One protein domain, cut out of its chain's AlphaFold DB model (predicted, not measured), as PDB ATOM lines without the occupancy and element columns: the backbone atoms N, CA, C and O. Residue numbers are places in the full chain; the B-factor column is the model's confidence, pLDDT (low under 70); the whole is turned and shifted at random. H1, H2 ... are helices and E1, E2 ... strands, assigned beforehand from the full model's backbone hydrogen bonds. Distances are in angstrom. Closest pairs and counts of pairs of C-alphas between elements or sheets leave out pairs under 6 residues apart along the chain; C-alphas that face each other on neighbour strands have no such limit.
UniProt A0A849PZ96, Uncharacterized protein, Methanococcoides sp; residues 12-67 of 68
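What this domain is: This is residues 12 to 67 of the 68 residues of an uncharacterized protein of Methanococcoides sp (UniProt A0A849PZ96). A small hairpin of two strands, E1 and E2, sits at the beginning of H1, and H1 meets the longer H2 near their ends in an open corner, the two helices making an L. At the hairpin's end of the model a loop within residues 12 to 24 swings out, with residues 15 to 22 sticking out free, while most of H2 forms a free arm at the other end. The printed part has 56 residues, with two named strands and two named helices in the order E1, E2, H1, H2 along the chain; the sheet's order is E1 - E2, antiparallel, and the class is mixed, helices and strands. The whole is extended, with a radius of gyration of the C-alphas of 16.2 A, and it spans 45 by 27 by 22 A.

How they stand to each other: Strand E1, residues 25 to 29, and strand E2, residues 32 to 35, are antiparallel neighbours and a hairpin, with 153 degrees between their N-to-C directions. The C-alphas of Gly 26 and Cys 35 face each other at 3.7 A. N 27 and O 34 are within hydrogen-bond range at 2.8 A, and so are N 34 and O 27 at 2.9 A. The closest C-alphas of E1 and helix H1, residues 36 to 45, are those of Gly 26 and Met 36, 4.9 A apart. H1 and helix H2, residues 48 to 65, are close but not clearly touching, with 1 pair of C-alphas within 8 A; the closest are those of Lys 43 and Glu 49, 6.5 A apart. The lines of H1 and H2 are about perpendicular at 89 degrees. H2 is apart from E1 and from E2. Every O i to N i+4 pair is within hydrogen-bond range in H1 and H2.

Where its parts are: E1 begins with C-alpha 25 at (33.496, 31.160, 18.335) and is 13.3 A from first to last C-alpha; E2, Ser 32 to Cys 35, measures 10.1 A. H1, Met 36 to Val 45, is 14.2 A long, beginning with C-alpha 36 at (38.441, 31.700, 15.512). H2, Leu 48 to Glu 65, is 26.0 A long and ends with C-alpha 65 at (63.172, 51.926, 29.557).

The domain as a whole: The two C-alphas farthest apart are those of Asn 21 and Glu 65, at 45.6 A. The printed part has no cut, and the links E1 to E2, E2 to H1 and H1 to H2 are tight. Residues 15 to 22 stand free, as do residues 53 to 67, of which 53 to 65 belong to H2. Without them the body has 33 residues and spans 27 by 21 by 15 A. The mean pLDDT of the printed part is 75.9, and it is under 70 at residues 13 to 23 and 65 to 67.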
ATOM      1  N   GLU A  12      29.191  34.593  17.227       76.12
ATOM      2  CA  GLU A  12      29.965  35.830  17.323       76.12
ATOM      3  C   GLU A  12      30.512  35.999  18.751       76.12
ATOM      4  O   GLU A  12      29.758  35.979  19.726       76.12
ATOM      5  N   ALA A  13      31.830  36.144  18.877       68.69
ATOM      6  CA  ALA A  13      32.521  36.307  20.148       68.69
ATOM      7  C   ALA A  13      32.094  37.622  20.824       68.69
ATOM      8  O   ALA A  13      32.203  38.693  20.228       68.69
ATOM      9  N   GLY A  14      31.642  37.544  22.080       61.31
ATOM     10  CA  GLY A  14      31.218  38.706  22.874       61.31
ATOM     11  C   GLY A  14      29.705  38.932  22.957       61.31
ATOM     12  O   GLY A  14      29.275  39.880  23.613       61.31
ATOM     13  N   VAL A  15      28.886  38.066  22.353       58.44
ATOM     14  CA  VAL A  15      27.443  38.042  22.626       58.44
ATOM     15  C   VAL A  15      27.217  37.286  23.941       58.44
ATOM     16  O   VAL A  15      27.177  36.057  23.969       58.44
ATOM     17  N   GLU A  16      27.116  38.023  25.053       50.12
ATOM     18  CA  GLU A  16      26.715  37.474  26.355       50.12
ATOM     19  C   GLU A  16      25.331  36.820  26.223       50.12
ATOM     20  O   GLU A  16      24.313  37.504  26.107       50.12
ATOM     21  N   GLY A  17      25.275  35.487  26.209       50.91
ATOM     22  CA  GLY A  17      23.989  34.791  26.171       50.91
ATOM     23  C   GLY A  17      24.011  33.305  25.841       50.91
ATOM     24  O   GLY A  17      23.028  32.639  26.142       50.91
ATOM     25  N   ASP A  18      25.097  32.766  25.280       52.41
ATOM     26  CA  ASP A  18      25.107  31.377  24.783       52.41
ATOM     27  C   ASP A  18      26.198  30.509  25.441       52.41
ATOM     28  O   ASP A  18      26.865  29.692  24.806       52.41
ATOM     29  N   TYR A  19      26.379  30.691  26.756       46.91
ATOM     30  CA  TYR A  19      27.182  29.798  27.600       46.91
ATOM     31  C   TYR A  19      26.490  28.428  27.701       46.91
ATOM     32  O   TYR A  19      25.748  28.160  28.646       46.91
ATOM     33  N   GLY A  20      26.702  27.569  26.705       54.03
ATOM     34  CA  GLY A  20      26.157  26.208  26.695       54.03
ATOM     35  C   GLY A  20      26.132  25.502  25.338       54.03
ATOM     36  O   GLY A  20      25.847  24.308  25.305       54.03
ATOM     37  N   ASN A  21      26.430  26.193  24.234       56.19
ATOM     38  CA  ASN A  21      26.539  25.568  22.918       56.19
ATOM     39  C   ASN A  21      28.011  25.287  22.567       56.19
ATOM     40  O   ASN A  21      28.812  26.215  22.521       56.19
ATOM     41  N   ASP A  22      28.345  24.033  22.231       64.69
ATOM     42  CA  ASP A  22      29.657  23.578  21.711       64.69
ATOM     43  C   ASP A  22      29.984  24.143  20.305       64.69
ATOM     44  O   ASP A  22      30.691  23.528  19.501       64.69
ATOM     45  N   MET A  23      29.411  25.290  19.938       68.06
ATOM     46  CA  MET A  23      29.681  25.925  18.657       68.06
ATOM     47  C   MET A  23      30.966  26.751  18.740       68.06
ATOM     48  O   MET A  23      31.140  27.512  19.690       68.06
ATOM     49  N   PRO A  24      31.848  26.648  17.732       74.44
ATOM     50  CA  PRO A  24      33.074  27.427  17.703       74.44
ATOM     51  C   PRO A  24      32.752  28.922  17.687       74.44
ATOM     52  O   PRO A  24      31.788  29.367  17.057       74.44
ATOM     53  N   GLU A  25      33.583  29.705  18.362       87.06
ATOM     54  CA  GLU A  25      33.496  31.160  18.335       87.06
ATOM     55  C   GLU A  25      34.027  31.712  17.005       87.06
ATOM     56  O   GLU A  25      34.822  31.086  16.299       87.06
ATOM     57  N   GLY A  26      33.593  32.913  16.651       87.81
ATOM     58  CA  GLY A  26      33.977  33.633  15.450       87.81
ATOM     59  C   GLY A  26      33.885  35.142  15.631       87.81
ATOM     60  O   GLY A  26      33.414  35.648  16.643       87.81
ATOM     61  N   ARG A  27      34.385  35.884  14.649       86.38
ATOM     62  CA  ARG A  27      34.395  37.349  14.628       86.38
ATOM     63  C   ARG A  27      33.931  37.865  13.278       86.38
ATOM     64  O   ARG A  27      34.163  37.237  12.242       86.38
ATOM     65  N   ILE A  28      33.326  39.048  13.284       86.69
ATOM     66  CA  ILE A  28      33.046  39.796  12.061       86.69
ATOM     67  C   ILE A  28      34.274  40.642  11.711       86.69
ATOM     68  O   ILE A  28      34.663  41.540  12.454       86.69
ATOM     69  N   ILE A  29      34.881  40.365  10.557       83.44
ATOM     70  CA  ILE A  29      35.978  41.144   9.977       83.44
ATOM     71  C   ILE A  29      35.435  41.847   8.729       83.44
ATOM     72  O   ILE A  29      35.125  41.218   7.713       83.44
ATOM     73  N   GLY A  30      35.279  43.171   8.804       85.50
ATOM     74  CA  GLY A  30      34.636  43.954   7.749       85.50
ATOM     75  C   GLY A  30      33.155  43.590   7.598       85.50
ATOM     76  O   GLY A  30      32.333  43.994   8.413       85.50
ATOM     77  N   ARG A  31      32.813  42.844   6.539       87.00
ATOM     78  CA  ARG A  31      31.454  42.313   6.281       87.00
ATOM     79  C   ARG A  31      31.386  40.784   6.335       87.00
ATOM     80  O   ARG A  31      30.349  40.212   6.011       87.00
ATOM     81  N   SER A  32      32.486  40.130   6.695       87.88
ATOM     82  CA  SER A  32      32.621  38.676   6.652       87.88
ATOM     83  C   SER A  32      32.664  38.107   8.059       87.88
ATOM     84  O   SER A  32      33.365  38.636   8.917       87.88
ATOM     85  N   HIS A  33      31.957  37.003   8.284       88.38
ATOM     86  CA  HIS A  33      32.056  36.241   9.523       88.38
ATOM     87  C   HIS A  33      33.152  35.177   9.389       88.38
ATOM     88  O   HIS A  33      33.233  34.488   8.366       88.38
ATOM     89  N   VAL A  34      34.010  35.054  10.400       89.94
ATOM     90  CA  VAL A  34      35.178  34.166  10.384       89.94
ATOM     91  C   VAL A  34      35.295  33.448  11.725       89.94
ATOM     92  O   VAL A  34      35.350  34.113  12.752       89.94
ATOM     93  N   CYS A  35      35.353  32.113  11.738       91.56
ATOM     94  CA  CYS A  35      35.571  31.373  12.986       91.56
ATOM     95  C   CYS A  35      36.992  31.592  13.519       91.56
ATOM     96  O   CYS A  35      37.929  31.778  12.740       91.56
ATOM     97  N   MET A  36      37.156  31.521  14.838       87.62
ATOM     98  CA  MET A  36      38.441  31.700  15.512       87.62
ATOM     99  C   MET A  36      39.486  30.687  15.036       87.62
ATOM    100  O   MET A  36      40.606  31.097  14.753       87.62
ATOM    101  N   ASP A  37      39.104  29.426  14.819       88.62
ATOM    102  CA  ASP A  37      39.999  28.401  14.259       88.62
ATOM    103  C   ASP A  37      40.581  28.832  12.905       88.62
ATOM    104  O   ASP A  37      41.786  28.780  12.689       88.62
ATOM    105  N   CYS A  38      39.738  29.363  12.011       90.75
ATOM    106  CA  CYS A  38      40.193  29.854  10.709       90.75
ATOM    107  C   CYS A  38      41.092  31.086  10.842       90.75
ATOM    108  O   CYS A  38      41.986  31.271  10.026       90.75
ATOM    109  N   ILE A  39      40.866  31.943  11.843       88.62
ATOM    110  CA  ILE A  39      41.742  33.092  12.114       88.62
ATOM    111  C   ILE A  39      43.123  32.609  12.570       88.62
ATOM    112  O   ILE A  39      44.121  33.171  12.128       88.62
ATOM    113  N   ILE A  40      43.180  31.586  13.423       88.19
ATOM    114  CA  ILE A  40      44.436  30.997  13.904       88.19
ATOM    115  C   ILE A  40      45.201  30.372  12.734       88.19
ATOM    116  O   ILE A  40      46.335  30.766  12.478       88.19
ATOM    117  N   GLU A  41      44.551  29.518  11.940       89.56
ATOM    118  CA  GLU A  41      45.171  28.922  10.747       89.56
ATOM    119  C   GLU A  41      45.667  29.996   9.761       89.56
ATOM    120  O   GLU A  41      46.757  29.889   9.201       89.56
ATOM    121  N   LEU A  42      44.900  31.074   9.562       88.31
ATOM    122  CA  LEU A  42      45.329  32.193   8.718       88.31
ATOM    123  C   LEU A  42      46.563  32.901   9.277       88.31
ATOM    124  O   LEU A  42      47.438  33.280   8.500       88.31
ATOM    125  N   LYS A  43      46.645  33.095  10.596       85.94
ATOM    126  CA  LYS A  43      47.821  33.692  11.240       85.94
ATOM    127  C   LYS A  43      49.062  32.829  11.056       85.94
ATOM    128  O   LYS A  43      50.113  33.382  10.734       85.94
ATOM    129  N   GLU A  44      48.928  31.514  11.201       86.44
ATOM    130  CA  GLU A  44      50.010  30.556  10.963       86.44
ATOM    131  C   GLU A  44      50.480  30.606   9.501       86.44
ATOM    132  O   GLU A  44      51.667  30.792   9.233       86.44
ATOM    133  N   VAL A  45      49.551  30.538   8.536       87.00
ATOM    134  CA  VAL A  45      49.868  30.593   7.094       87.00
ATOM    135  C   VAL A  45      50.537  31.911   6.703       87.00
ATOM    136  O   VAL A  45      51.435  31.929   5.860       87.00
ATOM    137  N   LEU A  46      50.105  33.022   7.302       84.50
ATOM    138  CA  LEU A  46      50.675  34.345   7.057       84.50
ATOM    139  C   LEU A  46      51.961  34.609   7.861       84.50
ATOM    140  O   LEU A  46      52.560  35.670   7.686       84.50
ATOM    141  N   GLY A  47      52.389  33.683   8.728       83.50
ATOM    142  CA  GLY A  47      53.568  33.850   9.583       83.50
ATOM    143  C   GLY A  47      53.448  35.027  10.555       83.50
ATOM    144  O   GLY A  47      54.448  35.663  10.891       83.50
ATOM    145  N   LEU A  48      52.224  35.365  10.974       82.25
ATOM    146  CA  LEU A  48      51.969  36.513  11.846       82.25
ATOM    147  C   LEU A  48      52.406  36.260  13.291       82.25
ATOM    148  O   LEU A  48      52.674  37.226  13.996       82.25
ATOM    149  N   GLU A  49      52.538  35.005  13.722       74.00
ATOM    150  CA  GLU A  49      52.972  34.661  15.085       74.00
ATOM    151  C   GLU A  49      54.354  35.242  15.424       74.00
ATOM    152  O   GLU A  49      54.549  35.823  16.493       74.00
ATOM    153  N   ASP A  50      55.298  35.179  14.481       72.56
ATOM    154  CA  ASP A  50      56.644  35.740  14.648       72.56
ATOM    155  C   ASP A  50      56.630  37.271  14.736       72.56
ATOM    156  O   ASP A  50      57.470  37.877  15.405       72.56
ATOM    157  N   ILE A  51      55.687  37.909  14.042       70.44
ATOM    158  CA  ILE A  51      55.517  39.363  14.055       70.44
ATOM    159  C   ILE A  51      54.857  39.792  15.367       70.44
ATOM    160  O   ILE A  51      55.351  40.714  16.011       70.44
ATOM    161  N   GLU A  52      53.796  39.104  15.795       74.94
ATOM    162  CA  GLU A  52      53.105  39.368  17.064       74.94
ATOM    163  C   GLU A  52      54.067  39.231  18.252       74.94
ATOM    164  O   GLU A  52      54.093  40.100  19.125       74.94
ATOM    165  N   LYS A  53      54.935  38.212  18.241       77.38
ATOM    166  CA  LYS A  53      55.977  38.038  19.258       77.38
ATOM    167  C   LYS A  53      56.979  39.198  19.283       77.38
ATOM    168  O   LYS A  53      57.245  39.741  20.350       77.38
ATOM    169  N   LYS A  54      57.496  39.613  18.120       72.12
ATOM    170  CA  LYS A  54      58.445  40.741  18.023       72.12
ATOM    171  C   LYS A  54      57.837  42.058  18.495       72.12
ATOM    172  O   LYS A  54      58.526  42.852  19.131       72.12
ATOM    173  N   VAL A  55      56.564  42.301  18.182       73.38
ATOM    174  CA  VAL A  55      55.844  43.493  18.648       73.38
ATOM    175  C   VAL A  55      55.720  43.468  20.171       73.38
ATOM    176  O   VAL A  55      56.084  44.450  20.810       73.38
ATOM    177  N   ALA A  56      55.308  42.340  20.756       75.88
ATOM    178  CA  ALA A  56      55.186  42.205  22.207       75.88
ATOM    179  C   ALA A  56      56.531  42.385  22.938       75.88
ATOM    180  O   ALA A  56      56.590  43.054  23.968       75.88
ATOM    181  N   GLU A  57      57.618  41.826  22.397       82.50
ATOM    182  CA  GLU A  57      58.978  42.019  22.925       82.50
ATOM    183  C   GLU A  57      59.394  43.499  22.868       82.50
ATOM    184  O   GLU A  57      59.838  44.054  23.872       82.50
ATOM    185  N   THR A  58      59.158  44.164  21.733       75.19
ATOM    186  CA  THR A  58      59.467  45.595  21.556       75.19
ATOM    187  C   THR A  58      58.678  46.474  22.535       75.19
ATOM    188  O   THR A  58      59.233  47.388  23.144       75.19
ATOM    189  N   GLU A  59      57.384  46.207  22.724       73.19
ATOM    190  CA  GLU A  59      56.543  46.951  23.672       73.19
ATOM    191  C   GLU A  59      57.021  46.781  25.120       73.19
ATOM    192  O   GLU A  59      56.990  47.733  25.907       73.19
ATOM    193  N   TYR A  60      57.493  45.583  25.470       74.69
ATOM    194  CA  TYR A  60      58.041  45.304  26.791       74.69
ATOM    195  C   TYR A  60      59.341  46.077  27.049       74.69
ATOM    196  O   TYR A  60      59.475  46.712  28.096       74.69
ATOM    197  N   GLU A  61      60.265  46.089  26.084       75.06
ATOM    198  CA  GLU A  61      61.520  46.850  26.171       75.06
ATOM    199  C   GLU A  61      61.260  48.354  26.361       75.06
ATOM    200  O   GLU A  61      61.808  48.975  27.275       75.06
ATOM    201  N   MET A  62      60.341  48.930  25.577       71.12
ATOM    202  CA  MET A  62      59.947  50.340  25.707       71.12
ATOM    203  C   MET A  62      59.361  50.673  27.089       71.12
ATOM    204  O   MET A  62      59.558  51.774  27.623       71.12
ATOM    205  N   PHE A  63      58.622  49.735  27.681       72.50
ATOM    206  CA  PHE A  63      58.044  49.903  29.010       72.50
ATOM    207  C   PHE A  63      59.095  49.829  30.125       72.50
ATOM    208  O   PHE A  63      58.986  50.573  31.105       72.50
ATOM    209  N   GLU A  64      60.115  48.976  29.999       74.50
ATOM    210  CA  GLU A  64      61.222  48.914  30.962       74.50
ATOM    211  C   GLU A  64      62.118  50.157  30.906       74.50
ATOM    212  O   GLU A  64      62.484  50.686  31.960       74.50
ATOM    213  N   GLU A  65      62.413  50.677  29.712       64.12
ATOM    214  CA  GLU A  65      63.172  51.926  29.557       64.12
ATOM    215  C   GLU A  65      62.441  53.128  30.167       64.12
ATOM    216  O   GLU A  65      63.065  53.978  30.798       64.12
ATOM    217  N   SER A  66      61.111  53.168  30.067       60.84
ATOM    218  CA  SER A  66      60.290  54.250  30.633       60.84
ATOM    219  C   SER A  66      60.211  54.243  32.170       60.84
ATOM    220  O   SER A  66      59.720  55.204  32.764       60.84
ATOM    221  N   LYS A  67      60.650  53.164  32.833       61.22
ATOM    222  CA  LYS A  67      60.678  53.039  34.303       61.22
ATOM    223  C   LYS A  67      62.027  53.402  34.931       61.22
ATOM    224  O   LYS A  67      62.127  53.366  36.161       61.22
TER     225      LYS A  67